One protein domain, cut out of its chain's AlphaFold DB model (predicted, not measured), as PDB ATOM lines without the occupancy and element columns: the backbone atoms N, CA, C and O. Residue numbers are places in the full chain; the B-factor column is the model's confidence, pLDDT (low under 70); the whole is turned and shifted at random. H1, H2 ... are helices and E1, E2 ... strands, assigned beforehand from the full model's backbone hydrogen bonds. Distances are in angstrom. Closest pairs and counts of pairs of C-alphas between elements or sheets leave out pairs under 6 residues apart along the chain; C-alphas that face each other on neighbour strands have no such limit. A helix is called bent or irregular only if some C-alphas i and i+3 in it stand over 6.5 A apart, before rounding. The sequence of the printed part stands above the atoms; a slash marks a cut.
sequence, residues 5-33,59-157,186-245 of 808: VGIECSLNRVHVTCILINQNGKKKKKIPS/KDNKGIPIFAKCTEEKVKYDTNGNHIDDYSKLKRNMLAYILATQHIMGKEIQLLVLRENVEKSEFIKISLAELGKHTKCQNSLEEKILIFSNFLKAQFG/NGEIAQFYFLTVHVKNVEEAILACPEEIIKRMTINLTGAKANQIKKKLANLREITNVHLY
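Overview. This is residues 5 to 33, 59 to 157 and 186 to 245 of the 808 residues of the protein "Pantothenate kinase, putative" of Plasmodium ovale curtisi (UniProt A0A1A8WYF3). A twisted wall of seven strands has helices packed over one face: H3 runs along the strands over E5 and E2, H5 packs on H3 and the E4 edge, H6 packs on E2, and H8 covers E6 and E7. Two loose stretches, residues 59 to 65 and 77 to 82, stick out. The printed part has 188 residues, with elements in the order E1 E2 H1 H2 H3 E3 E4 H4 H5 E5 H6 H7 E6 H8 E7; the sheet, E4 E3 E5 E2 E1 E6 E7, is mixed, and the class is mixed, helices and strands. The whole is compact, with a radius of gyration of the C-alphas of 17.5 A and spans of 48 by 47 by 33 A.

Along the chain. The strands are E1, residues 5 to 8, from C-alpha 5 at (13.645, -44.939, -42.821); E2, 13 to 21, 26.0 A long; E3, 108 to 115, 22.9 A; E4, 122 to 127; E5, 188 to 198, 31.0 A; E6, 218 to 222; and E7, 242 to 244, ending at C-alpha 244 at (8.884, -44.186, -31.704). The helices are H1, 24 to 27; H2, 68 to 71; H3, 86 to 101, 22.6 A; H4, 128 to 134; H5, 141 to 156, 22.4 A; H6, 199 to 207, irregular, with C-alphas 200 and 203 7.7 A apart; H7, 211 to 214; and H8, 226 to 237, 16.5 A.

Arrangement. E5 and E2 are antiparallel at 163 degrees, with N 16 and O 195 2.9 A apart, within hydrogen-bond range. On one side of E5, E3 is antiparallel to it, with N 112 and O 192 at 3.0 A, and forms a hairpin with E4, with N 111 and O 124 at 2.9 A. E1 and E2 form a hairpin, with N 8 and O 15 at 2.9 A. E1 and E6 are parallel, with N 7 and O 220 at 2.9 A, and so are E6 and E7, with N 221 and O 243 at 2.9 A. H3, H5, H6 and H8 on one face make two layers, a sheet and helices. H3 has a height over the sheet of 10.1 A and runs along the strands, at 18 degrees to E5 on the local plane. With residues 92 to 96 alone it touches H5, about perpendicular at 78 degrees, the closest C-alphas, of Leu 95 and Ile 145, being 6.7 A apart. H8, over E6 at a height over the sheet of 9.6 A, touches H6 with residues 232 to 236 alone, the same way at a shallow tilt of 34 degrees, only just short of steep; their closest C-alphas, of Glu 203 and Lys 232, are 7.4 A apart. E6, H8, E7 is a strand-helix-strand unit, two parallel neighbour strands with a helix between, and E5, H6 H7, E6 is a split one, with E2 and E1 between its strands; both crossovers are right-handed. H1 and H4 only just graze the sheet, each with 5 pairs of C-alphas within 10 A. H2 is close to but not clearly touching H3, and H7 likewise to H8, with closest C-alphas Cys 70 and Asn 93 at 7.5 A and Glu 211 and Arg 237 at 7.4 A. In H3 and H5 every O i to N i+4 pair is within hydrogen-bond range; in H8 7 of 8, in H6 3 of 5, and in H4 1 of 3, beside 2 of 4 O i to N i+3 pairs; H1, H2 and H7 are too short for such a pair.

Size, cuts and confidence. The two C-alphas farthest apart, of Leu 11 and Thr 79, are 53.1 A apart. Residues 34 to 58 and 158 to 185 are not printed, with gaps of 40.9 A and 13.5 A between C-alphas. Of the links printed whole, H2 to H3 is long. Mean pLDDT of the printed part is 70.5; 67 residues are under 70, among them 59 to 85 and 132 to 157.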
ATOM      1  N   VAL A   5      13.066 -43.658 -43.227       88.94
ATOM      2  CA  VAL A   5      13.645 -44.939 -42.821       88.94
ATOM      3  C   VAL A   5      12.914 -45.469 -41.599       88.94
ATOM      4  O   VAL A   5      12.824 -44.804 -40.570       88.94
ATOM      5  N   GLY A   6      12.414 -46.695 -41.717       91.12
ATOM      6  CA  GLY A   6      11.875 -47.454 -40.598       91.12
ATOM      7  C   GLY A   6      12.896 -48.456 -40.088       91.12
ATOM      8  O   GLY A   6      13.530 -49.159 -40.875       91.12
ATOM      9  N   ILE A   7      13.051 -48.536 -38.771       92.56
ATOM     10  CA  ILE A   7      13.984 -49.445 -38.112       92.56
ATOM     11  C   ILE A   7      13.223 -50.255 -37.068       92.56
ATOM     12  O   ILE A   7      12.577 -49.687 -36.190       92.56
ATOM     13  N   GLU A   8      13.337 -51.578 -37.127       92.56
ATOM     14  CA  GLU A   8      12.999 -52.453 -36.008       92.56
ATOM     15  C   GLU A   8      14.279 -52.929 -35.322       92.56
ATOM     16  O   GLU A   8      15.274 -53.241 -35.984       92.56
ATOM     17  N   CYS A   9      14.257 -52.987 -33.989       86.38
ATOM     18  CA  CYS A   9      15.269 -53.707 -33.230       86.38
ATOM     19  C   CYS A   9      14.648 -54.540 -32.105       86.38
ATOM     20  O   CYS A   9      14.323 -54.036 -31.023       86.38
ATOM     21  N   SER A  10      14.551 -55.846 -32.345       72.50
ATOM     22  CA  SER A  10      14.371 -56.871 -31.319       72.50
ATOM     23  C   SER A  10      15.473 -57.929 -31.404       72.50
ATOM     24  O   SER A  10      15.866 -58.381 -32.474       72.50
ATOM     25  N   LEU A  11      15.923 -58.402 -30.238       71.94
ATOM     26  CA  LEU A  11      17.039 -59.349 -30.079       71.94
ATOM     27  C   LEU A  11      18.407 -58.735 -30.453       71.94
ATOM     28  O   LEU A  11      18.781 -57.712 -29.877       71.94
ATOM     29  N   ASN A  12      19.177 -59.393 -31.328       77.19
ATOM     30  CA  ASN A  12      20.568 -59.054 -31.671       77.19
ATOM     31  C   ASN A  12      20.740 -58.670 -33.156       77.19
ATOM     32  O   ASN A  12      21.860 -58.652 -33.673       77.19
ATOM     33  N   ARG A  13      19.632 -58.345 -33.832       83.81
ATOM     34  CA  ARG A  13      19.591 -57.795 -35.190       83.81
ATOM     35  C   ARG A  13      18.797 -56.497 -35.215       83.81
ATOM     36  O   ARG A  13      17.967 -56.251 -34.345       83.81
ATOM     37  N   VAL A  14      19.093 -55.695 -36.227       89.94
ATOM     38  CA  VAL A  14      18.398 -54.467 -36.584       89.94
ATOM     39  C   VAL A  14      17.908 -54.636 -38.015       89.94
ATOM     40  O   VAL A  14      18.709 -54.873 -38.921       89.94
ATOM     41  N   HIS A  15      16.598 -54.546 -38.209       92.06
ATOM     42  CA  HIS A  15      15.965 -54.625 -39.519       92.06
ATOM     43  C   HIS A  15      15.659 -53.205 -39.985       92.06
ATOM     44  O   HIS A  15      14.908 -52.486 -39.329       92.06
ATOM     45  N   VAL A  16      16.238 -52.791 -41.110       92.00
ATOM     46  CA  VAL A  16      16.128 -51.426 -41.642       92.00
ATOM     47  C   VAL A  16      15.382 -51.473 -42.969       92.00
ATOM     48  O   VAL A  16      15.703 -52.296 -43.823       92.00
ATOM     49  N   THR A  17      14.405 -50.588 -43.143       93.25
ATOM     50  CA  THR A  17      13.666 -50.411 -44.395       93.25
ATOM     51  C   THR A  17      13.806 -48.969 -44.871       93.25
ATOM     52  O   THR A  17      13.329 -48.046 -44.208       93.25
ATOM     53  N   CYS A  18      14.448 -48.777 -46.023       90.75
ATOM     54  CA  CYS A  18      14.625 -47.476 -46.671       90.75
ATOM     55  C   CYS A  18      13.650 -47.328 -47.843       90.75
ATOM     56  O   CYS A  18      13.674 -48.160 -48.750       90.75
ATOM     57  N   ILE A  19      12.845 -46.258 -47.857       88.75
ATOM     58  CA  ILE A  19      11.899 -45.972 -48.951       88.75
ATOM     59  C   ILE A  19      12.448 -44.847 -49.840       88.75
ATOM     60  O   ILE A  19      12.592 -43.708 -49.388       88.75
ATOM     61  N   LEU A  20      12.722 -45.147 -51.112       86.88
ATOM     62  CA  LEU A  20      12.943 -44.152 -52.167       86.88
ATOM     63  C   LEU A  20      11.609 -43.931 -52.898       86.88
ATOM     64  O   LEU A  20      11.028 -44.905 -53.368       86.88
ATOM     65  N   ILE A  21      11.125 -42.691 -53.029       81.38
ATOM     66  CA  ILE A  21       9.876 -42.382 -53.758       81.38
ATOM     67  C   ILE A  21      10.195 -41.513 -54.976       81.38
ATOM     68  O   ILE A  21      10.865 -40.487 -54.845       81.38
ATOM     69  N   ASN A  22       9.680 -41.901 -56.143       79.25
ATOM     70  CA  ASN A  22       9.804 -41.150 -57.385       79.25
ATOM     71  C   ASN A  22       8.943 -39.883 -57.335       79.25
ATOM     72  O   ASN A  22       7.713 -39.941 -57.378       79.25
ATOM     73  N   GLN A  23       9.580 -38.715 -57.249       66.06
ATOM     74  CA  GLN A  23       8.852 -37.448 -57.180       66.06
ATOM     75  C   GLN A  23       8.413 -36.924 -58.557       66.06
ATOM     76  O   GLN A  23       7.492 -36.111 -58.619       66.06
ATOM     77  N   ASN A  24       8.989 -37.407 -59.662       54.47
ATOM     78  CA  ASN A  24       8.699 -36.875 -60.998       54.47
ATOM     79  C   ASN A  24       7.373 -37.376 -61.597       54.47
ATOM     80  O   ASN A  24       6.777 -36.686 -62.428       54.47
ATOM     81  N   GLY A  25       6.818 -38.486 -61.092       46.12
ATOM     82  CA  GLY A  25       5.458 -38.940 -61.432       46.12
ATOM     83  C   GLY A  25       4.348 -37.925 -61.094       46.12
ATOM     84  O   GLY A  25       3.290 -37.926 -61.729       46.12
ATOM     85  N   LYS A  26       4.608 -36.987 -60.164       43.59
ATOM     86  CA  LYS A  26       3.670 -35.924 -59.738       43.59
ATOM     87  C   LYS A  26       3.103 -35.083 -60.892       43.59
ATOM     88  O   LYS A  26       2.018 -34.532 -60.749       43.59
ATOM     89  N   LYS A  27       3.812 -34.966 -62.026       37.41
ATOM     90  CA  LYS A  27       3.379 -34.143 -63.172       37.41
ATOM     91  C   LYS A  27       2.340 -34.800 -64.095       37.41
ATOM     92  O   LYS A  27       1.826 -34.097 -64.960       37.41
ATOM     93  N   LYS A  28       2.009 -36.097 -63.951       37.78
ATOM     94  CA  LYS A  28       1.036 -36.779 -64.842       37.78
ATOM     95  C   LYS A  28      -0.253 -37.292 -64.184       37.78
ATOM     96  O   LYS A  28      -1.247 -37.422 -64.891       37.78
ATOM     97  N   LYS A  29      -0.297 -37.533 -62.867       34.47
ATOM     98  CA  LYS A  29      -1.538 -37.855 -62.121       34.47
ATOM     99  C   LYS A  29      -1.520 -37.203 -60.732       34.47
ATOM    100  O   LYS A  29      -0.452 -36.988 -60.165       34.47
ATOM    101  N   LYS A  30      -2.704 -36.910 -60.168       34.28
ATOM    102  CA  LYS A  30      -2.893 -36.254 -58.851       34.28
ATOM    103  C   LYS A  30      -2.536 -37.166 -57.658       34.28
ATOM    104  O   LYS A  30      -3.393 -37.493 -56.836       34.28
ATOM    105  N   ILE A  31      -1.263 -37.542 -57.538       32.94
ATOM    106  CA  ILE A  31      -0.702 -38.056 -56.281       32.94
ATOM    107  C   ILE A  31      -0.793 -36.912 -55.249       32.94
ATOM    108  O   ILE A  31      -0.341 -35.805 -55.554       32.94
ATOM    109  N   PRO A  32      -1.400 -37.113 -54.062       31.16
ATOM    110  CA  PRO A  32      -1.500 -36.063 -53.052       31.16
ATOM    111  C   PRO A  32      -0.123 -35.637 -52.522       31.16
ATOM    112  O   PRO A  32       0.883 -36.326 -52.694       31.16
ATOM    113  N   SER A  33      -0.079 -34.490 -51.847       30.48
ATOM    114  CA  SER A  33       1.126 -33.917 -51.243       30.48
ATOM    115  C   SER A  33       1.661 -34.778 -50.088       30.48
ATOM    116  O   SER A  33       1.423 -34.484 -48.919       30.48
ATOM    117  N   LYS A  59      40.069 -44.956 -45.782       29.41
ATOM    118  CA  LYS A  59      40.537 -44.162 -46.930       29.41
ATOM    119  C   LYS A  59      40.912 -45.061 -48.108       29.41
ATOM    120  O   LYS A  59      41.482 -46.128 -47.917       29.41
ATOM    121  N   ASP A  60      40.649 -44.577 -49.318       35.97
ATOM    122  CA  ASP A  60      41.272 -45.078 -50.551       35.97
ATOM    123  C   ASP A  60      42.664 -44.424 -50.740       35.97
ATOM    124  O   ASP A  60      42.997 -43.452 -50.056       35.97
ATOM    125  N   ASN A  61      43.460 -44.898 -51.704       33.53
ATOM    126  CA  ASN A  61      44.867 -44.546 -51.978       33.53
ATOM    127  C   ASN A  61      45.151 -43.061 -52.329       33.53
ATOM    128  O   ASN A  61      46.248 -42.723 -52.771       33.53
ATOM    129  N   LYS A  62      44.178 -42.157 -52.151       34.62
ATOM    130  CA  LYS A  62      44.326 -40.692 -52.262       34.62
ATOM    131  C   LYS A  62      43.750 -39.915 -51.064       34.62
ATOM    132  O   LYS A  62      43.594 -38.703 -51.142       34.62
ATOM    133  N   GLY A  63      43.421 -40.587 -49.957       30.91
ATOM    134  CA  GLY A  63      43.084 -39.957 -48.670       30.91
ATOM    135  C   GLY A  63      41.694 -39.310 -48.546       30.91
ATOM    136  O   GLY A  63      41.343 -38.848 -47.460       30.91
ATOM    137  N   ILE A  64      40.903 -39.299 -49.623       30.02
ATOM    138  CA  ILE A  64      39.539 -38.748 -49.677       30.02
ATOM    139  C   ILE A  64      38.530 -39.833 -49.244       30.02
ATOM    140  O   ILE A  64      38.626 -40.965 -49.730       30.02
ATOM    141  N   PRO A  65      37.546 -39.535 -48.371       33.81
ATOM    142  CA  PRO A  65      36.485 -40.482 -48.038       33.81
ATOM    143  C   PRO A  65      35.562 -40.712 -49.244       33.81
ATOM    144  O   PRO A  65      35.087 -39.765 -49.871       33.81
ATOM    145  N   ILE A  66      35.267 -41.982 -49.537       38.62
ATOM    146  CA  ILE A  66      34.594 -42.453 -50.766       38.62
ATOM    147  C   ILE A  66      33.289 -41.690 -51.079       38.62
ATOM    148  O   ILE A  66      32.989 -41.429 -52.243       38.62
ATOM    149  N   PHE A  67      32.534 -41.291 -50.052       33.38
ATOM    150  CA  PHE A  67      31.269 -40.568 -50.204       33.38
ATOM    151  C   PHE A  67      31.400 -39.111 -50.662       33.38
ATOM    152  O   PHE A  67      30.492 -38.635 -51.345       33.38
ATOM    153  N   ALA A  68      32.498 -38.417 -50.333       30.28
ATOM    154  CA  ALA A  68      32.666 -36.998 -50.663       30.28
ATOM    155  C   ALA A  68      32.556 -36.766 -52.176       30.28
ATOM    156  O   ALA A  68      31.844 -35.877 -52.632       30.28
ATOM    157  N   LYS A  69      33.121 -37.680 -52.971       33.09
ATOM    158  CA  LYS A  69      33.064 -37.645 -54.438       33.09
ATOM    159  C   LYS A  69      31.642 -37.755 -55.024       33.09
ATOM    160  O   LYS A  69      31.429 -37.336 -56.156       33.09
ATOM    161  N   CYS A  70      30.669 -38.299 -54.282       32.41
ATOM    162  CA  CYS A  70      29.256 -38.358 -54.691       32.41
ATOM    163  C   CYS A  70      28.412 -37.174 -54.187       32.41
ATOM    164  O   CYS A  70      27.335 -36.920 -54.730       32.41
ATOM    165  N   THR A  71      28.873 -36.444 -53.168       33.84
ATOM    166  CA  THR A  71      28.261 -35.177 -52.728       33.84
ATOM    167  C   THR A  71      28.837 -33.973 -53.481       33.84
ATOM    168  O   THR A  71      28.092 -33.058 -53.816       33.84
ATOM    169  N   GLU A  72      30.125 -34.015 -53.838       31.80
ATOM    170  CA  GLU A  72      30.884 -32.967 -54.543       31.80
ATOM    171  C   GLU A  72      30.645 -32.900 -56.063       31.80
ATOM    172  O   GLU A  72      31.274 -32.093 -56.753       31.80
ATOM    173  N   GLU A  73      29.700 -33.675 -56.609       33.28
ATOM    174  CA  GLU A  73      29.118 -33.365 -57.920       33.28
ATOM    175  C   GLU A  73      28.337 -32.040 -57.822       33.28
ATOM    176  O   GLU A  73      27.107 -32.014 -57.704       33.28
ATOM    177  N   LYS A  74      29.083 -30.921 -57.889       28.67
ATOM    178  CA  LYS A  74      28.568 -29.588 -58.226       28.67
ATOM    179  C   LYS A  74      27.609 -29.752 -59.393       28.67
ATOM    180  O   LYS A  74      27.937 -30.467 -60.342       28.67
ATOM    181  N   VAL A  75      26.465 -29.071 -59.336       29.58
ATOM    182  CA  VAL A  75      25.445 -29.109 -60.391       29.58
ATOM    183  C   VAL A  75      26.074 -28.662 -61.709       29.58
ATOM    184  O   VAL A  75      26.169 -27.472 -62.007       29.58
ATOM    185  N   LYS A  76      26.528 -29.637 -62.498       26.58
ATOM    186  CA  LYS A  76      26.846 -29.443 -63.900       26.58
ATOM    187  C   LYS A  76      25.510 -29.285 -64.596       26.58
ATOM    188  O   LYS A  76      24.785 -30.258 -64.787       26.58
ATOM    189  N   TYR A  77      25.198 -28.046 -64.943       28.67
ATOM    190  CA  TYR A  77      24.266 -27.780 -66.019       28.67
ATOM    191  C   TYR A  77      24.829 -28.470 -67.263       28.67
ATOM    192  O   TYR A  77      25.837 -28.025 -67.812       28.67
ATOM    193  N   ASP A  78      24.204 -29.570 -67.682       29.31
ATOM    194  CA  ASP A  78      24.322 -30.000 -69.072       29.31
ATOM    195  C   ASP A  78      23.873 -28.823 -69.944       29.31
ATOM    196  O   ASP A  78      22.934 -28.100 -69.589       29.31
ATOM    197  N   THR A  79      24.520 -28.622 -71.088       35.12
ATOM    198  CA  THR A  79      24.343 -27.423 -71.930       35.12
ATOM    199  C   THR A  79      22.929 -27.245 -72.505       35.12
ATOM    200  O   THR A  79      22.643 -26.202 -73.084       35.12
ATOM    201  N   ASN A  80      22.032 -28.211 -72.275       33.16
ATOM    202  CA  ASN A  80      20.611 -28.191 -72.634       33.16
ATOM    203  C   ASN A  80      19.647 -28.092 -71.424       33.16
ATOM    204  O   ASN A  80      18.453 -28.339 -71.572       33.16
ATOM    205  N   GLY A  81      20.129 -27.758 -70.219       31.22
ATOM    206  CA  GLY A  81      19.284 -27.285 -69.105       31.22
ATOM    207  C   GLY A  81      18.359 -28.307 -68.422       31.22
ATOM    208  O   GLY A  81      17.474 -27.911 -67.665       31.22
ATOM    209  N   ASN A  82      18.538 -29.612 -68.650       32.81
ATOM    210  CA  ASN A  82      17.735 -30.645 -67.987       32.81
ATOM    211  C   ASN A  82      18.222 -30.930 -66.555       32.81
ATOM    212  O   ASN A  82      19.405 -31.171 -66.322       32.81
ATOM    213  N   HIS A  83      17.292 -30.969 -65.596       37.19
ATOM    214  CA  HIS A  83      17.571 -31.424 -64.231       37.19
ATOM    215  C   HIS A  83      17.991 -32.903 -64.212       37.19
ATOM    216  O   HIS A  83      17.276 -33.760 -64.734       37.19
ATOM    217  N   ILE A  84      19.081 -33.216 -63.505       42.16
ATOM    218  CA  ILE A  84      19.337 -34.580 -63.025       42.16
ATOM    219  C   ILE A  84      18.199 -34.966 -62.071       42.16
ATOM    220  O   ILE A  84      17.888 -34.226 -61.138       42.16
ATOM    221  N   ASP A  85      17.574 -36.117 -62.315       58.59
ATOM    222  CA  ASP A  85      16.441 -36.603 -61.523       58.59
ATOM    223  C   ASP A  85      16.874 -36.912 -60.076       58.59
ATOM    224  O   ASP A  85      17.720 -37.786 -59.842       58.59
ATOM    225  N   ASP A  86      16.269 -36.227 -59.097       71.19
ATOM    226  CA  ASP A  86      16.481 -36.478 -57.665       71.19
ATOM    227  C   ASP A  86      16.292 -37.961 -57.316       71.19
ATOM    228  O   ASP A  86      17.047 -38.511 -56.515       71.19
ATOM    229  N   TYR A  87      15.339 -38.653 -57.950       77.00
ATOM    230  CA  TYR A  87      15.104 -40.079 -57.725       77.00
ATOM    231  C   TYR A  87      16.308 -40.932 -58.156       77.00
ATOM    232  O   TYR A  87      16.701 -41.855 -57.437       77.00
ATOM    233  N   SER A  88      16.963 -40.584 -59.267       73.94
ATOM    234  CA  SER A  88      18.199 -41.240 -59.718       73.94
ATOM    235  C   SER A  88      19.385 -40.937 -58.795       73.94
ATOM    236  O   SER A  88      20.191 -41.833 -58.532       73.94
ATOM    237  N   LYS A  89      19.466 -39.726 -58.224       76.94
ATOM    238  CA  LYS A  89      20.474 -39.385 -57.201       76.94
ATOM    239  C   LYS A  89      20.255 -40.176 -55.903       76.94
ATOM    240  O   LYS A  89      21.209 -40.734 -55.359       76.94
ATOM    241  N   LEU A  90      19.007 -40.313 -55.445       78.38
ATOM    242  CA  LEU A  90      18.650 -41.135 -54.279       78.38
ATOM    243  C   LEU A  90      18.982 -42.621 -54.509       78.38
ATOM    244  O   LEU A  90      19.562 -43.249 -53.619       78.38
ATOM    245  N   LYS A  91      18.707 -43.164 -55.708       80.12
ATOM    246  CA  LYS A  91      19.136 -44.516 -56.116       80.12
ATOM    247  C   LYS A  91      20.661 -44.664 -56.036       80.12
ATOM    248  O   LYS A  91      21.138 -45.522 -55.296       80.12
ATOM    249  N   ARG A  92      21.434 -43.807 -56.721       78.44
ATOM    250  CA  ARG A  92      22.916 -43.854 -56.739       78.44
ATOM    251  C   ARG A  92      23.509 -43.828 -55.325       78.44
ATOM    252  O   ARG A  92      24.366 -44.651 -55.007       78.44
ATOM    253  N   ASN A  93      22.993 -42.961 -54.455       80.69
ATOM    254  CA  ASN A  93      23.448 -42.843 -53.066       80.69
ATOM    255  C   ASN A  93      23.082 -44.067 -52.203       80.69
ATOM    256  O   ASN A  93      23.860 -44.458 -51.332       80.69
ATOM    257  N   MET A  94      21.930 -44.704 -52.450       84.69
ATOM    258  CA  MET A  94      21.554 -45.958 -51.788       84.69
ATOM    259  C   MET A  94      22.484 -47.114 -52.191       84.69
ATOM    260  O   MET A  94      22.900 -47.892 -51.331       84.69
ATOM    261  N   LEU A  95      22.864 -47.199 -53.472       80.56
ATOM    262  CA  LEU A  95      23.814 -48.205 -53.959       80.56
ATOM    263  C   LEU A  95      25.222 -47.991 -53.388       80.56
ATOM    264  O   LEU A  95      25.846 -48.950 -52.938       80.56
ATOM    265  N   ALA A  96      25.697 -46.743 -53.335       79.25
ATOM    266  CA  ALA A  96      26.977 -46.404 -52.710       79.25
ATOM    267  C   ALA A  96      27.025 -46.820 -51.226       79.25
ATOM    268  O   ALA A  96      28.010 -47.410 -50.787       79.25
ATOM    269  N   TYR A  97      25.940 -46.598 -50.471       85.25
ATOM    270  CA  TYR A  97      25.843 -47.026 -49.069       85.25
ATOM    271  C   TYR A  97      25.880 -48.553 -48.914       85.25
ATOM    272  O   TYR A  97      26.602 -49.067 -48.061       85.25
ATOM    273  N   ILE A  98      25.152 -49.287 -49.762       84.31
ATOM    274  CA  ILE A  98      25.157 -50.759 -49.783       84.31
ATOM    275  C   ILE A  98      26.568 -51.303 -50.057       84.31
ATOM    276  O   ILE A  98      27.032 -52.192 -49.347       84.31
ATOM    277  N   LEU A  99      27.273 -50.744 -51.043       81.50
ATOM    278  CA  LEU A  99      28.643 -51.148 -51.377       81.50
ATOM    279  C   LEU A  99      29.642 -50.823 -50.253       81.50
ATOM    280  O   LEU A  99      30.554 -51.610 -50.008       81.50
ATOM    281  N   ALA A 100      29.454 -49.702 -49.549       80.38
ATOM    282  CA  ALA A 100      30.296 -49.287 -48.427       80.38
ATOM    283  C   ALA A 100      30.045 -50.075 -47.125       80.38
ATOM    284  O   ALA A 100      30.925 -50.111 -46.271       80.38
ATOM    285  N   THR A 101      28.874 -50.702 -46.960       84.06
ATOM    286  CA  THR A 101      28.488 -51.423 -45.725       84.06
ATOM    287  C   THR A 101      28.326 -52.939 -45.900       84.06
ATOM    288  O   THR A 101      27.981 -53.640 -44.949       84.06
ATOM    289  N   GLN A 102      28.633 -53.486 -47.082       83.62
ATOM    290  CA  GLN A 102      28.465 -54.909 -47.421       83.62
ATOM    291  C   GLN A 102      29.109 -55.907 -46.432       83.62
ATOM    292  O   GLN A 102      28.653 -57.044 -46.332       83.62
ATOM    293  N   HIS A 103      30.148 -55.507 -45.692       82.50
ATOM    294  CA  HIS A 103      30.856 -56.338 -44.708       82.50
ATOM    295  C   HIS A 103      30.167 -56.412 -43.336       82.50
ATOM    296  O   HIS A 103      30.355 -57.396 -42.624       82.50
ATOM    297  N   ILE A 104      29.342 -55.421 -42.972       84.44
ATOM    298  CA  ILE A 104      28.568 -55.400 -41.713       84.44
ATOM    299  C   ILE A 104      27.107 -55.846 -41.869       84.44
ATOM    300  O   ILE A 104      26.378 -56.006 -40.882       84.44
ATOM    301  N   MET A 105      26.664 -56.032 -43.109       83.50
ATOM    302  CA  MET A 105      25.296 -56.406 -43.446       83.50
ATOM    303  C   MET A 105      25.059 -57.920 -43.360       83.50
ATOM    304  O   MET A 105      25.953 -58.751 -43.514       83.50
ATOM    305  N   GLY A 106      23.803 -58.294 -43.122       76.69
ATOM    306  CA  GLY A 106      23.329 -59.668 -43.251       76.69
ATOM    307  C   GLY A 106      23.425 -60.165 -44.696       76.69
ATOM    308  O   GLY A 106      23.388 -59.382 -45.636       76.69
ATOM    309  N   LYS A 107      23.511 -61.491 -44.861       76.81
ATOM    310  CA  LYS A 107      23.873 -62.191 -46.113       76.81
ATOM    311  C   LYS A 107      23.099 -61.799 -47.378       76.81
ATOM    312  O   LYS A 107      23.605 -62.007 -48.479       76.81
ATOM    313  N   GLU A 108      21.879 -61.306 -47.212       84.94
ATOM    314  CA  GLU A 108      20.950 -60.964 -48.281       84.94
ATOM    315  C   GLU A 108      20.413 -59.548 -48.065       84.94
ATOM    316  O   GLU A 108      20.030 -59.177 -46.951       84.94
ATOM    317  N   ILE A 109      20.332 -58.790 -49.154       86.88
ATOM    318  CA  ILE A 109      19.519 -57.576 -49.267       86.88
ATOM    319  C   ILE A 109      18.241 -57.961 -50.000       86.88
ATOM    320  O   ILE A 109      18.287 -58.768 -50.925       86.88
ATOM    321  N   GLN A 110      17.102 -57.384 -49.628       89.56
ATOM    322  CA  GLN A 110      15.859 -57.584 -50.373       89.56
ATOM    323  C   GLN A 110      15.385 -56.240 -50.935       89.56
ATOM    324  O   GLN A 110      15.562 -55.198 -50.300       89.56
ATOM    325  N   LEU A 111      14.819 -56.257 -52.140       89.50
ATOM    326  CA  LEU A 111      14.382 -55.075 -52.879       89.50
ATOM    327  C   LEU A 111      12.955 -55.299 -53.381       89.50
ATOM    328  O   LEU A 111      12.712 -56.266 -54.097       89.50
ATOM    329  N   LEU A 112      12.033 -54.399 -53.035       89.62
ATOM    330  CA  LEU A 112      10.701 -54.307 -53.642       89.62
ATOM    331  C   LEU A 112      10.636 -53.056 -54.526       89.62
ATOM    332  O   LEU A 112      10.864 -51.946 -54.042       89.62
ATOM    333  N   VAL A 113      10.300 -53.231 -55.801       88.56
ATOM    334  CA  VAL A 113      10.015 -52.148 -56.752       88.56
ATOM    335  C   VAL A 113       8.506 -52.063 -56.947       88.56
ATOM    336  O   VAL A 113       7.893 -53.017 -57.427       88.56
ATOM    337  N   LEU A 114       7.906 -50.925 -56.593       86.38
ATOM    338  CA  LEU A 114       6.499 -50.645 -56.882       86.38
ATOM    339  C   LEU A 114       6.352 -49.895 -58.205       86.38
ATOM    340  O   LEU A 114       7.007 -48.871 -58.424       86.38
ATOM    341  N   ARG A 115       5.437 -50.373 -59.051       84.75
ATOM    342  CA  ARG A 115       5.061 -49.759 -60.334       84.75
ATOM    343  C   ARG A 115       3.591 -49.311 -60.327       84.75
ATOM    344  O   ARG A 115       2.808 -49.784 -59.510       84.75
ATOM    345  N   GLU A 116       3.203 -48.426 -61.252       77.00
ATOM    346  CA  GLU A 116       1.806 -47.966 -61.420       77.00
ATOM    347  C   GLU A 116       0.808 -49.119 -61.620       77.00
ATOM    348  O   GLU A 116      -0.321 -49.035 -61.141       77.00
ATOM    349  N   ASN A 117       1.226 -50.206 -62.280       80.06
ATOM    350  CA  ASN A 117       0.510 -51.475 -62.217       80.06
ATOM    351  C   ASN A 117       1.080 -52.323 -61.064       80.06
ATOM    352  O   ASN A 117       2.216 -52.803 -61.134       80.06
ATOM    353  N   VAL A 118       0.253 -52.548 -60.040       79.75
ATOM    354  CA  VAL A 118       0.533 -53.392 -58.867       79.75
ATOM    355  C   VAL A 118       0.985 -54.805 -59.263       79.75
ATOM    356  O   VAL A 118       1.891 -55.362 -58.646       79.75
ATOM    357  N   GLU A 119       0.430 -55.380 -60.331       78.94
ATOM    358  CA  GLU A 119       0.784 -56.723 -60.803       78.94
ATOM    359  C   GLU A 119       2.200 -56.802 -61.386       78.94
ATOM    360  O   GLU A 119       2.830 -57.856 -61.259       78.94
ATOM    361  N   LYS A 120       2.697 -55.699 -61.973       82.12
ATOM    362  CA  LYS A 120       4.075 -55.533 -62.474       82.12
ATOM    363  C   LYS A 120       5.064 -55.089 -61.375       82.12
ATOM    364  O   LYS A 120       6.191 -54.722 -61.686       82.12
ATOM    365  N   SER A 121       4.659 -55.075 -60.102       85.50
ATOM    366  CA  SER A 121       5.575 -54.801 -58.985       85.50
ATOM    367  C   SER A 121       6.383 -56.052 -58.619       85.50
ATOM    368  O   SER A 121       5.869 -57.173 -58.644       85.50
ATOM    369  N   GLU A 122       7.660 -55.870 -58.293       84.12
ATOM    370  CA  GLU A 122       8.673 -56.936 -58.306       84.12
ATOM    371  C   GLU A 122       9.441 -56.995 -56.985       84.12
ATOM    372  O   GLU A 122       9.793 -55.962 -56.418       84.12
ATOM    373  N   PHE A 123       9.729 -58.206 -56.500       86.88
ATOM    374  CA  PHE A 123      10.477 -58.440 -55.264       86.88
ATOM    375  C   PHE A 123      11.655 -59.380 -55.520       86.88
ATOM    376  O   PHE A 123      11.460 -60.512 -55.960       86.88
ATOM    377  N   ILE A 124      12.869 -58.913 -55.222       84.38
ATOM    378  CA  ILE A 124      14.134 -59.606 -55.495       84.38
ATOM    379  C   ILE A 124      14.929 -59.770 -54.194       84.38
ATOM    380  O   ILE A 124      14.973 -58.864 -53.359       84.38
ATOM    381  N   LYS A 125      15.596 -60.920 -54.038       85.38
ATOM    382  CA  LYS A 125      16.615 -61.159 -53.004       85.38
ATOM    383  C   LYS A 125      17.997 -61.150 -53.656       85.38
ATOM    384  O   LYS A 125      18.228 -61.871 -54.617       85.38
ATOM    385  N   ILE A 126      18.902 -60.330 -53.133       82.75
ATOM    386  CA  ILE A 126      20.254 -60.098 -53.648       82.75
ATOM    387  C   ILE A 126      21.251 -60.691 -52.653       82.75
ATOM    388  O   ILE A 126      21.345 -60.234 -51.512       82.75
ATOM    389  N   SER A 127      22.013 -61.694 -53.084       82.25
ATOM    390  CA  SER A 127      23.070 -62.305 -52.274       82.25
ATOM    391  C   SER A 127      24.307 -61.403 -52.222       82.25
ATOM    392  O   SER A 127      24.920 -61.113 -53.251       82.25
ATOM    393  N   LEU A 128      24.750 -61.006 -51.024       78.81
ATOM    394  CA  LEU A 128      25.996 -60.236 -50.880       78.81
ATOM    395  C   LEU A 128      27.234 -61.042 -51.301       78.81
ATOM    396  O   LEU A 128      28.211 -60.473 -51.780       78.81
ATOM    397  N   ALA A 129      27.182 -62.373 -51.191       73.25
ATOM    398  CA  ALA A 129      28.250 -63.262 -51.655       73.25
ATOM    399  C   ALA A 129      28.294 -63.419 -53.189       73.25
ATOM    400  O   ALA A 129      29.266 -63.945 -53.728       73.25
ATOM    401  N   GLU A 130      27.245 -62.992 -53.892       70.62
ATOM    402  CA  GLU A 130      27.193 -62.908 -55.352       70.62
ATOM    403  C   GLU A 130      27.666 -61.527 -55.812       70.62
ATOM    404  O   GLU A 130      28.616 -61.437 -56.589       70.62
ATOM    405  N   LEU A 131      27.126 -60.460 -55.212       70.50
ATOM    406  CA  LEU A 131      27.599 -59.086 -55.406       70.50
ATOM    407  C   LEU A 131      29.120 -58.969 -55.203       70.50
ATOM    408  O   LEU A 131      29.822 -58.451 -56.071       70.50
ATOM    409  N   GLY A 132      29.638 -59.532 -54.108       65.75
ATOM    410  CA  GLY A 132      31.064 -59.557 -53.767       65.75
ATOM    411  C   GLY A 132      31.964 -60.353 -54.724       65.75
ATOM    412  O   GLY A 132      33.184 -60.319 -54.569       65.75
ATOM    413  N   LYS A 133      31.413 -61.075 -55.711       67.38
ATOM    414  CA  LYS A 133      32.192 -61.619 -56.839       67.38
ATOM    415  C   LYS A 133      32.366 -60.570 -57.933       67.38
ATOM    416  O   LYS A 133      33.469 -60.404 -58.439       67.38
ATOM    417  N   HIS A 134      31.295 -59.849 -58.263       60.44
ATOM    418  CA  HIS A 134      31.285 -58.847 -59.329       60.44
ATOM    419  C   HIS A 134      31.997 -57.538 -58.940       60.44
ATOM    420  O   HIS A 134      32.501 -56.838 -59.811       60.44
ATOM    421  N   THR A 135      32.097 -57.212 -57.647       57.38
ATOM    422  CA  THR A 135      32.734 -55.970 -57.154       57.38
ATOM    423  C   THR A 135      34.221 -56.103 -56.799       57.38
ATOM    424  O   THR A 135      34.812 -55.142 -56.305       57.38
ATOM    425  N   LYS A 136      34.843 -57.267 -57.048       56.22
ATOM    426  CA  LYS A 136      36.225 -57.584 -56.629       56.22
ATOM    427  C   LYS A 136      37.340 -56.879 -57.404       56.22
ATOM    428  O   LYS A 136      38.483 -56.904 -56.954       56.22
ATOM    429  N   CYS A 137      37.040 -56.275 -58.547       47.38
ATOM    430  CA  CYS A 137      38.041 -55.607 -59.375       47.38
ATOM    431  C   CYS A 137      38.432 -54.224 -58.794       47.38
ATOM    432  O   CYS A 137      37.635 -53.572 -58.103       47.38
ATOM    433  N   GLN A 138      39.659 -53.760 -59.071       49.09
ATOM    434  CA  GLN A 138      40.220 -52.477 -58.599       49.09
ATOM    435  C   GLN A 138      39.649 -51.255 -59.352       49.09
ATOM    436  O   GLN A 138      40.370 -50.369 -59.800       49.09
ATOM    437  N   ASN A 139      38.328 -51.213 -59.492       54.12
ATOM    438  CA  ASN A 139      37.613 -50.274 -60.348       54.12
ATOM    439  C   ASN A 139      36.972 -49.151 -59.521       54.12
ATOM    440  O   ASN A 139      36.750 -49.297 -58.309       54.12
ATOM    441  N   SER A 140      36.670 -48.030 -60.178       65.69
ATOM    442  CA  SER A 140      36.093 -46.839 -59.552       65.69
ATOM    443  C   SER A 140      34.716 -47.095 -58.924       65.69
ATOM    444  O   SER A 140      34.038 -48.091 -59.196       65.69
ATOM    445  N   LEU A 141      34.270 -46.161 -58.078       61.34
ATOM    446  CA  LEU A 141      32.918 -46.193 -57.516       61.34
ATOM    447  C   LEU A 141      31.847 -46.100 -58.618       61.34
ATOM    448  O   LEU A 141      30.835 -46.793 -58.529       61.34
ATOM    449  N   GLU A 142      32.086 -45.308 -59.671       62.59
ATOM    450  CA  GLU A 142      31.211 -45.236 -60.848       62.59
ATOM    451  C   GLU A 142      31.059 -46.608 -61.528       62.59
ATOM    452  O   GLU A 142      29.939 -47.058 -61.769       62.59
ATOM    453  N   GLU A 143      32.164 -47.318 -61.771       63.50
ATOM    454  CA  GLU A 143      32.141 -48.655 -62.379       63.50
ATOM    455  C   GLU A 143      31.463 -49.693 -61.477       63.50
ATOM    456  O   GLU A 143      30.671 -50.498 -61.960       63.50
ATOM    457  N   LYS A 144      31.696 -49.657 -60.159       66.19
ATOM    458  CA  LYS A 144      31.020 -50.554 -59.201       66.19
ATOM    459  C   LYS A 144      29.506 -50.311 -59.151       66.19
ATOM    460  O   LYS A 144      28.740 -51.269 -59.057       66.19
ATOM    461  N   ILE A 145      29.061 -49.059 -59.288       66.00
ATOM    462  CA  ILE A 145      27.640 -48.697 -59.418       66.00
ATOM    463  C   ILE A 145      27.071 -49.147 -60.772       66.00
ATOM    464  O   ILE A 145      25.939 -49.629 -60.819       66.00
ATOM    465  N   LEU A 146      27.836 -49.052 -61.864       64.31
ATOM    466  CA  LEU A 146      27.421 -49.538 -63.184       64.31
ATOM    467  C   LEU A 146      27.295 -51.071 -63.208       64.31
ATOM    468  O   LEU A 146      26.286 -51.592 -63.675       64.31
ATOM    469  N   ILE A 147      28.258 -51.788 -62.624       65.38
ATOM    470  CA  ILE A 147      28.226 -53.247 -62.441       65.38
ATOM    471  C   ILE A 147      27.005 -53.660 -61.608       65.38
ATOM    472  O   ILE A 147      26.275 -54.558 -62.022       65.38
ATOM    473  N   PHE A 148      26.723 -52.983 -60.487       66.44
ATOM    474  CA  PHE A 148      25.517 -53.245 -59.688       66.44
ATOM    475  C   PHE A 148      24.234 -52.995 -60.498       66.44
ATOM    476  O   PHE A 148      23.288 -53.778 -60.440       66.44
ATOM    477  N   SER A 149      24.203 -51.908 -61.271       64.38
ATOM    478  CA  SER A 149      23.050 -51.527 -62.095       64.38
ATOM    479  C   SER A 149      22.793 -52.542 -63.217       64.38
ATOM    480  O   SER A 149      21.643 -52.882 -63.482       64.38
ATOM    481  N   ASN A 150      23.850 -53.079 -63.830       64.75
ATOM    482  CA  ASN A 150      23.765 -54.130 -64.845       64.75
ATOM    483  C   ASN A 150      23.399 -55.494 -64.231       64.75
ATOM    484  O   ASN A 150      22.586 -56.211 -64.807       64.75
ATOM    485  N   PHE A 151      23.912 -55.821 -63.037       67.50
ATOM    486  CA  PHE A 151      23.485 -56.997 -62.266       67.50
ATOM    487  C   PHE A 151      21.986 -56.938 -61.937       67.50
ATOM    488  O   PHE A 151      21.274 -57.913 -62.163       67.50
ATOM    489  N   LEU A 152      21.477 -55.781 -61.486       67.31
ATOM    490  CA  LEU A 152      20.037 -55.582 -61.313       67.31
ATOM    491  C   LEU A 152      19.281 -55.813 -62.625       67.31
ATOM    492  O   LEU A 152      18.337 -56.592 -62.628       67.31
ATOM    493  N   LYS A 153      19.683 -55.179 -63.736       65.75
ATOM    494  CA  LYS A 153      19.000 -55.354 -65.034       65.75
ATOM    495  C   LYS A 153      18.971 -56.817 -65.498       65.75
ATOM    496  O   LYS A 153      17.952 -57.254 -66.018       65.75
ATOM    497  N   ALA A 154      20.032 -57.586 -65.251       61.72
ATOM    498  CA  ALA A 154      20.050 -59.023 -65.521       61.72
ATOM    499  C   ALA A 154      19.067 -59.811 -64.628       61.72
ATOM    500  O   ALA A 154      18.385 -60.704 -65.121       61.72
ATOM    501  N   GLN A 155      18.950 -59.456 -63.343       62.50
ATOM    502  CA  GLN A 155      18.037 -60.097 -62.381       62.50
ATOM    503  C   GLN A 155      16.559 -59.684 -62.550       62.50
ATOM    504  O   GLN A 155      15.671 -60.464 -62.216       62.50
ATOM    505  N   PHE A 156      16.271 -58.485 -63.073       57.56
ATOM    506  CA  PHE A 156      14.907 -58.058 -63.432       57.56
ATOM    507  C   PHE A 156      14.394 -58.711 -64.727       57.56
ATOM    508  O   PHE A 156      13.186 -58.776 -64.936       57.56
ATOM    509  N   GLY A 157      15.297 -59.188 -65.589       46.62
ATOM    510  CA  GLY A 157      14.965 -59.593 -66.953       46.62
ATOM    511  C   GLY A 157      14.754 -58.392 -67.885       46.62
ATOM    512  O   GLY A 157      14.476 -57.268 -67.460       46.62
ATOM    513  N   ASN A 186       9.861 -46.420 -66.418       55.72
ATOM    514  CA  ASN A 186       8.941 -47.559 -66.598       55.72
ATOM    515  C   ASN A 186       7.917 -47.689 -65.447       55.72
ATOM    516  O   ASN A 186       7.859 -48.699 -64.737       55.72
ATOM    517  N   GLY A 187       7.132 -46.629 -65.232       66.56
ATOM    518  CA  GLY A 187       6.031 -46.563 -64.267       66.56
ATOM    519  C   GLY A 187       6.433 -46.735 -62.798       66.56
ATOM    520  O   GLY A 187       5.572 -47.065 -61.990       66.56
ATOM    521  N   GLU A 188       7.709 -46.576 -62.436       81.00
ATOM    522  CA  GLU A 188       8.190 -46.800 -61.065       81.00
ATOM    523  C   GLU A 188       7.724 -45.706 -60.100       81.00
ATOM    524  O   GLU A 188       8.107 -44.542 -60.237       81.00
ATOM    525  N   ILE A 189       6.963 -46.101 -59.079       82.25
ATOM    526  CA  ILE A 189       6.500 -45.224 -57.998       82.25
ATOM    527  C   ILE A 189       7.556 -45.134 -56.893       82.25
ATOM    528  O   ILE A 189       7.842 -44.044 -56.398       82.25
ATOM    529  N   ALA A 190       8.112 -46.271 -56.467       86.50
ATOM    530  CA  ALA A 190       9.008 -46.329 -55.316       86.50
ATOM    531  C   ALA A 190       9.872 -47.599 -55.296       86.50
ATOM    532  O   ALA A 190       9.503 -48.629 -55.860       86.50
ATOM    533  N   GLN A 191      10.995 -47.530 -54.582       88.50
ATOM    534  CA  GLN A 191      11.871 -48.663 -54.284       88.50
ATOM    535  C   GLN A 191      12.092 -48.785 -52.774       88.50
ATOM    536  O   GLN A 191      12.438 -47.812 -52.102       88.50
ATOM    537  N   PHE A 192      11.896 -49.991 -52.250       91.44
ATOM    538  CA  PHE A 192      12.001 -50.323 -50.832       91.44
ATOM    539  C   PHE A 192      13.177 -51.275 -50.640       91.44
ATOM    540  O   PHE A 192      13.156 -52.400 -51.139       91.44
ATOM    541  N   TYR A 193      14.195 -50.822 -49.914       91.25
ATOM    542  CA  TYR A 193      15.380 -51.615 -49.608       91.25
ATOM    543  C   TYR A 193      15.290 -52.152 -48.183       91.25
ATOM    544  O   TYR A 193      15.242 -51.375 -47.226       91.25
ATOM    545  N   PHE A 194      15.312 -53.475 -48.055       92.06
ATOM    546  CA  PHE A 194      15.270 -54.204 -46.794       92.06
ATOM    547  C   PHE A 194      16.675 -54.685 -46.439       92.06
ATOM    548  O   PHE A 194      17.253 -55.543 -47.113       92.06
ATOM    549  N   LEU A 195      17.237 -54.107 -45.380       91.19
ATOM    550  CA  LEU A 195      18.585 -54.389 -44.898       91.19
ATOM    551  C   LEU A 195      18.512 -55.055 -43.521       91.19
ATOM    552  O   LEU A 195      17.597 -54.800 -42.735       91.19
ATOM    553  N   THR A 196      19.496 -55.889 -43.198       90.12
ATOM    554  CA  THR A 196      19.662 -56.455 -41.851       90.12
ATOM    555  C   THR A 196      21.074 -56.155 -41.375       90.12
ATOM    556  O   THR A 196      22.019 -56.421 -42.109       90.12
ATOM    557  N   VAL A 197      21.231 -55.630 -40.161       89.81
ATOM    558  CA  VAL A 197      22.534 -55.333 -39.542       89.81
ATOM    559  C   VAL A 197      22.587 -55.998 -38.164       89.81
ATOM    560  O   VAL A 197      21.566 -56.132 -37.487       89.81
ATOM    561  N   HIS A 198      23.758 -56.463 -37.734       86.06
ATOM    562  CA  HIS A 198      23.931 -57.001 -36.382       86.06
ATOM    563  C   HIS A 198      24.039 -55.873 -35.347       86.06
ATOM    564  O   HIS A 198      24.659 -54.851 -35.611       86.06
ATOM    565  N   VAL A 199      23.475 -56.058 -34.143       84.06
ATOM    566  CA  VAL A 199      23.450 -55.002 -33.099       84.06
ATOM    567  C   VAL A 199      24.855 -54.529 -32.678       84.06
ATOM    568  O   VAL A 199      25.003 -53.370 -32.299       84.06
ATOM    569  N   LYS A 200      25.881 -55.386 -32.814       85.94
ATOM    570  CA  LYS A 200      27.304 -55.028 -32.657       85.94
ATOM    571  C   LYS A 200      27.730 -53.893 -33.613       85.94
ATOM    572  O   LYS A 200      28.424 -52.979 -33.194       85.94
ATOM    573  N   ASN A 201      27.266 -53.914 -34.864       88.81
ATOM    574  CA  ASN A 201      27.789 -53.104 -35.976       88.81
ATOM    575  C   ASN A 201      26.913 -51.870 -36.291       88.81
ATOM    576  O   ASN A 201      27.042 -51.249 -37.343       88.81
ATOM    577  N   VAL A 202      25.971 -51.525 -35.405       86.56
ATOM    578  CA  VAL A 202      25.012 -50.421 -35.622       86.56
ATOM    579  C   VAL A 202      25.704 -49.062 -35.674       86.56
ATOM    580  O   VAL A 202      25.270 -48.188 -36.414       86.56
ATOM    581  N   GLU A 203      26.774 -48.883 -34.905       87.56
ATOM    582  CA  GLU A 203      27.515 -47.620 -34.843       87.56
ATOM    583  C   GLU A 203      28.262 -47.376 -36.155       87.56
ATOM    584  O   GLU A 203      28.110 -46.317 -36.753       87.56
ATOM    585  N   GLU A 204      28.938 -48.396 -36.683       87.81
ATOM    586  CA  GLU A 204      29.581 -48.364 -38.000       87.81
ATOM    587  C   GLU A 204      28.575 -48.081 -39.133       87.81
ATOM    588  O   GLU A 204      28.829 -47.237 -39.991       87.81
ATOM    589  N   ALA A 205      27.381 -48.686 -39.090       86.69
ATOM    590  CA  ALA A 205      26.301 -48.401 -40.043       86.69
ATOM    591  C   ALA A 205      25.784 -46.946 -39.969       86.69
ATOM    592  O   ALA A 205      25.431 -46.359 -40.993       86.69
ATOM    593  N   ILE A 206      25.750 -46.343 -38.772       84.81
ATOM    594  CA  ILE A 206      25.401 -44.924 -38.584       84.81
ATOM    595  C   ILE A 206      26.529 -44.020 -39.102       84.81
ATOM    596  O   ILE A 206      26.259 -43.043 -39.801       84.81
ATOM    597  N   LEU A 207      27.787 -44.343 -38.790       85.06
ATOM    598  CA  LEU A 207      28.956 -43.559 -39.198       85.06
ATOM    599  C   LEU A 207      29.159 -43.567 -40.722       85.06
ATOM    600  O   LEU A 207      29.536 -42.536 -41.277       85.06
ATOM    601  N   ALA A 208      28.832 -44.676 -41.396       84.31
ATOM    602  CA  ALA A 208      28.875 -44.825 -42.854       84.31
ATOM    603  C   ALA A 208      27.798 -44.019 -43.623       84.31
ATOM    604  O   ALA A 208      27.832 -43.972 -44.855       84.31
ATOM    605  N   CYS A 209      26.843 -43.380 -42.936       79.69
ATOM    606  CA  CYS A 209      25.902 -42.442 -43.552       79.69
ATOM    607  C   CYS A 209      26.452 -40.994 -43.524       79.69
ATOM    608  O   CYS A 209      26.812 -40.508 -42.450       79.69
ATOM    609  N   PRO A 210      26.458 -40.252 -44.654       76.19
ATOM    610  CA  PRO A 210      26.857 -38.840 -44.678       76.19
ATOM    611  C   PRO A 210      25.949 -37.940 -43.828       76.19
ATOM    612  O   PRO A 210      24.720 -38.032 -43.904       76.19
ATOM    613  N   GLU A 211      26.541 -37.020 -43.063       72.25
ATOM    614  CA  GLU A 211      25.814 -36.225 -42.062       72.25
ATOM    615  C   GLU A 211      24.728 -35.315 -42.643       72.25
ATOM    616  O   GLU A 211      23.641 -35.225 -42.072       72.25
ATOM    617  N   GLU A 212      24.977 -34.691 -43.799       71.88
ATOM    618  CA  GLU A 212      23.988 -33.861 -44.505       71.88
ATOM    619  C   GLU A 212      22.688 -34.617 -44.796       71.88
ATOM    620  O   GLU A 212      21.600 -34.037 -44.818       71.88
ATOM    621  N   ILE A 213      22.815 -35.921 -45.049       73.19
ATOM    622  CA  ILE A 213      21.716 -36.806 -45.409       73.19
ATOM    623  C   ILE A 213      21.022 -37.293 -44.134       73.19
ATOM    624  O   ILE A 213      19.795 -37.280 -44.083       73.19
ATOM    625  N   ILE A 214      21.785 -37.640 -43.089       74.12
ATOM    626  CA  ILE A 214      21.247 -37.978 -41.762       74.12
ATOM    627  C   ILE A 214      20.373 -36.837 -41.220       74.12
ATOM    628  O   ILE A 214      19.223 -37.073 -40.855       74.12
ATOM    629  N   LYS A 215      20.886 -35.598 -41.211       71.81
ATOM    630  CA  LYS A 215      20.198 -34.418 -40.649       71.81
ATOM    631  C   LYS A 215      18.866 -34.103 -41.358       71.81
ATOM    632  O   LYS A 215      17.992 -33.478 -40.766       71.81
ATOM    633  N   ARG A 216      18.680 -34.579 -42.598       72.38
ATOM    634  CA  ARG A 216      17.454 -34.421 -43.409       72.38
ATOM    635  C   ARG A 216      16.492 -35.618 -43.352       72.38
ATOM    636  O   ARG A 216      15.435 -35.558 -43.975       72.38
ATOM    637  N   MET A 217      16.842 -36.712 -42.673       74.88
ATOM    638  CA  MET A 217      16.047 -37.946 -42.663       74.88
ATOM    639  C   MET A 217      15.119 -38.054 -41.449       74.88
ATOM    640  O   MET A 217      15.534 -37.858 -40.310       74.88
ATOM    641  N   THR A 218      13.883 -38.487 -41.696       80.25
ATOM    642  CA  THR A 218      12.954 -38.944 -40.653       80.25
ATOM    643  C   THR A 218      13.236 -40.409 -40.320       80.25
ATOM    644  O   THR A 218      13.173 -41.272 -41.207       80.25
ATOM    645  N   ILE A 219      13.549 -40.700 -39.051       87.62
ATOM    646  CA  ILE A 219      13.866 -42.053 -38.573       87.62
ATOM    647  C   ILE A 219      12.754 -42.558 -37.645       87.62
ATOM    648  O   ILE A 219      12.554 -42.045 -36.545       87.62
ATOM    649  N   ASN A 220      12.066 -43.618 -38.066       91.38
ATOM    650  CA  ASN A 220      10.946 -44.208 -37.336       91.38
ATOM    651  C   ASN A 220      11.380 -45.521 -36.674       91.38
ATOM    652  O   ASN A 220      11.569 -46.535 -37.353       91.38
ATOM    653  N   LEU A 221      11.515 -45.536 -35.347       92.62
ATOM    654  CA  LEU A 221      11.975 -46.703 -34.591       92.62
ATOM    655  C   LEU A 221      10.820 -47.527 -33.999       92.62
ATOM    656  O   LEU A 221       9.842 -46.987 -33.478       92.62
ATOM    657  N   THR A 222      10.985 -48.849 -33.987       93.50
ATOM    658  CA  THR A 222      10.107 -49.783 -33.272       93.50
ATOM    659  C   THR A 222      10.856 -51.037 -32.781       93.50
ATOM    660  O   THR A 222      12.059 -51.200 -33.006       93.50
ATOM    661  N   GLY A 223      10.160 -51.926 -32.072       89.62
ATOM    662  CA  GLY A 223      10.736 -53.105 -31.415       89.62
ATOM    663  C   GLY A 223      11.339 -52.813 -30.033       89.62
ATOM    664  O   GLY A 223      11.535 -51.666 -29.628       89.62
ATOM    665  N   ALA A 224      11.628 -53.874 -29.276       85.50
ATOM    666  CA  ALA A 224      11.908 -53.787 -27.836       85.50
ATOM    667  C   ALA A 224      13.184 -53.003 -27.456       85.50
ATOM    668  O   ALA A 224      13.310 -52.563 -26.316       85.50
ATOM    669  N   LYS A 225      14.136 -52.826 -28.382       87.19
ATOM    670  CA  LYS A 225      15.383 -52.067 -28.169       87.19
ATOM    671  C   LYS A 225      15.383 -50.682 -28.834       87.19
ATOM    672  O   LYS A 225      16.424 -50.026 -28.851       87.19
ATOM    673  N   ALA A 226      14.248 -50.199 -29.346       89.06
ATOM    674  CA  ALA A 226      14.155 -48.903 -30.029       89.06
ATOM    675  C   ALA A 226      14.770 -47.738 -29.220       89.06
ATOM    676  O   ALA A 226      15.552 -46.957 -29.755       89.06
ATOM    677  N   ASN A 227      14.524 -47.684 -27.906       88.06
ATOM    678  CA  ASN A 227      15.096 -46.662 -27.017       88.06
ATOM    679  C   ASN A 227      16.631 -46.740 -26.883       88.06
ATOM    680  O   ASN A 227      17.273 -45.710 -26.685       88.06
ATOM    681  N   GLN A 228      17.237 -47.927 -27.018       87.06
ATOM    682  CA  GLN A 228      18.700 -48.078 -27.021       87.06
ATOM    683  C   GLN A 228      19.300 -47.509 -28.315       87.06
ATOM    684  O   GLN A 228      20.288 -46.778 -28.264       87.06
ATOM    685  N   ILE A 229      18.666 -47.766 -29.466       87.25
ATOM    686  CA  ILE A 229      19.082 -47.177 -30.749       87.25
ATOM    687  C   ILE A 229      18.861 -45.659 -30.755       87.25
ATOM    688  O   ILE A 229      19.754 -44.941 -31.193       87.25
ATOM    689  N   LYS A 230      17.748 -45.146 -30.206       88.69
ATOM    690  CA  LYS A 230      17.515 -43.693 -30.098       88.69
ATOM    691  C   LYS A 230      18.644 -42.982 -29.341       88.69
ATOM    692  O   LYS A 230      19.098 -41.938 -29.796       88.69
ATOM    693  N   LYS A 231      19.143 -43.569 -28.244       87.62
ATOM    694  CA  LYS A 231      20.313 -43.042 -27.519       87.62
ATOM    695  C   LYS A 231      21.582 -43.050 -28.383       87.62
ATOM    696  O   LYS A 231      22.256 -42.032 -28.448       87.62
ATOM    697  N   LYS A 232      21.886 -44.138 -29.104       85.38
ATOM    698  CA  LYS A 232      23.061 -44.181 -30.003       85.38
ATOM    699  C   LYS A 232      22.971 -43.170 -31.158       85.38
ATOM    700  O   LYS A 232      23.960 -42.518 -31.467       85.38
ATOM    701  N   LEU A 233      21.788 -42.995 -31.755       85.00
ATOM    702  CA  LEU A 233      21.536 -42.005 -32.813       85.00
ATOM    703  C   LEU A 233      21.722 -40.560 -32.321       85.00
ATOM    704  O   LEU A 233      22.320 -39.751 -33.027       85.00
ATOM    705  N   ALA A 234      21.254 -40.247 -31.109       84.62
ATOM    706  CA  ALA A 234      21.482 -38.944 -30.488       84.62
ATOM    707  C   ALA A 234      22.975 -38.712 -30.195       84.62
ATOM    708  O   ALA A 234      23.525 -37.699 -30.614       84.62
ATOM    709  N   ASN A 235      23.649 -39.673 -29.552       83.81
ATOM    710  CA  ASN A 235      25.037 -39.521 -29.108       83.81
ATOM    711  C   ASN A 235      26.066 -39.422 -30.253       83.81
ATOM    712  O   ASN A 235      27.090 -38.776 -30.073       83.81
ATOM    713  N   LEU A 236      25.845 -40.087 -31.395       79.12
ATOM    714  CA  LEU A 236      26.839 -40.162 -32.482       79.12
ATOM    715  C   LEU A 236      26.717 -39.052 -33.538       79.12
ATOM    716  O   LEU A 236      27.672 -38.799 -34.272       79.12
ATOM    717  N   ARG A 237      25.517 -38.482 -33.707       73.50
ATOM    718  CA  ARG A 237      25.152 -37.635 -34.862       73.50
ATOM    719  C   ARG A 237      24.090 -36.565 -34.540       73.50
ATOM    720  O   ARG A 237      23.505 -36.007 -35.465       73.50
ATOM    721  N   GLU A 238      23.801 -36.325 -33.258       73.81
ATOM    722  CA  GLU A 238      22.825 -35.333 -32.757       73.81
ATOM    723  C   GLU A 238      21.411 -35.453 -33.366       73.81
ATOM    724  O   GLU A 238      20.692 -34.472 -33.558       73.81
ATOM    725  N   ILE A 239      20.984 -36.676 -33.702       74.50
ATOM    726  CA  ILE A 239      19.769 -36.883 -34.501       74.50
ATOM    727  C   ILE A 239      18.513 -36.694 -33.642       74.50
ATOM    728  O   ILE A 239      18.130 -37.567 -32.859       74.50
ATOM    729  N   THR A 240      17.827 -35.569 -33.837       69.81
ATOM    730  CA  THR A 240      16.582 -35.208 -33.138       69.81
ATOM    731  C   THR A 240      15.319 -35.792 -33.784       69.81
ATOM    732  O   THR A 240      14.385 -36.159 -33.068       69.81
ATOM    733  N   ASN A 241      15.303 -35.955 -35.115       80.62
ATOM    734  CA  ASN A 241      14.164 -36.426 -35.929       80.62
ATOM    735  C   ASN A 241      13.914 -37.950 -35.820       80.62
ATOM    736  O   ASN A 241      13.895 -38.681 -36.815       80.62
ATOM    737  N   VAL A 242      13.757 -38.441 -34.585       86.81
ATOM    738  CA  VAL A 242      13.658 -39.870 -34.247       86.81
ATOM    739  C   VAL A 242      12.348 -40.176 -33.514       86.81
ATOM    740  O   VAL A 242      12.215 -39.934 -32.308       86.81
ATOM    741  N   HIS A 243      11.393 -40.759 -34.233       89.56
ATOM    742  CA  HIS A 243      10.063 -41.122 -33.734       89.56
ATOM    743  C   HIS A 243      10.023 -42.571 -33.219       89.56
ATOM    744  O   HIS A 243      10.867 -43.395 -33.573       89.56
ATOM    745  N   LEU A 244       9.049 -42.883 -32.360       91.06
ATOM    746  CA  LEU A 244       8.884 -44.186 -31.704       91.06
ATOM    747  C   LEU A 244       7.436 -44.666 -31.852       91.06
ATOM    748  O   LEU A 244       6.517 -43.929 -31.505       91.06
ATOM    749  N   TYR A 245       7.235 -45.900 -32.318       91.81
ATOM    750  CA  TYR A 245       5.903 -46.453 -32.598       91.81
ATOM    751  C   TYR A 245       5.673 -47.814 -31.920       91.81
ATOM    752  O   TYR A 245       6.557 -48.677 -31.933       91.81
TER     753      TYR A 245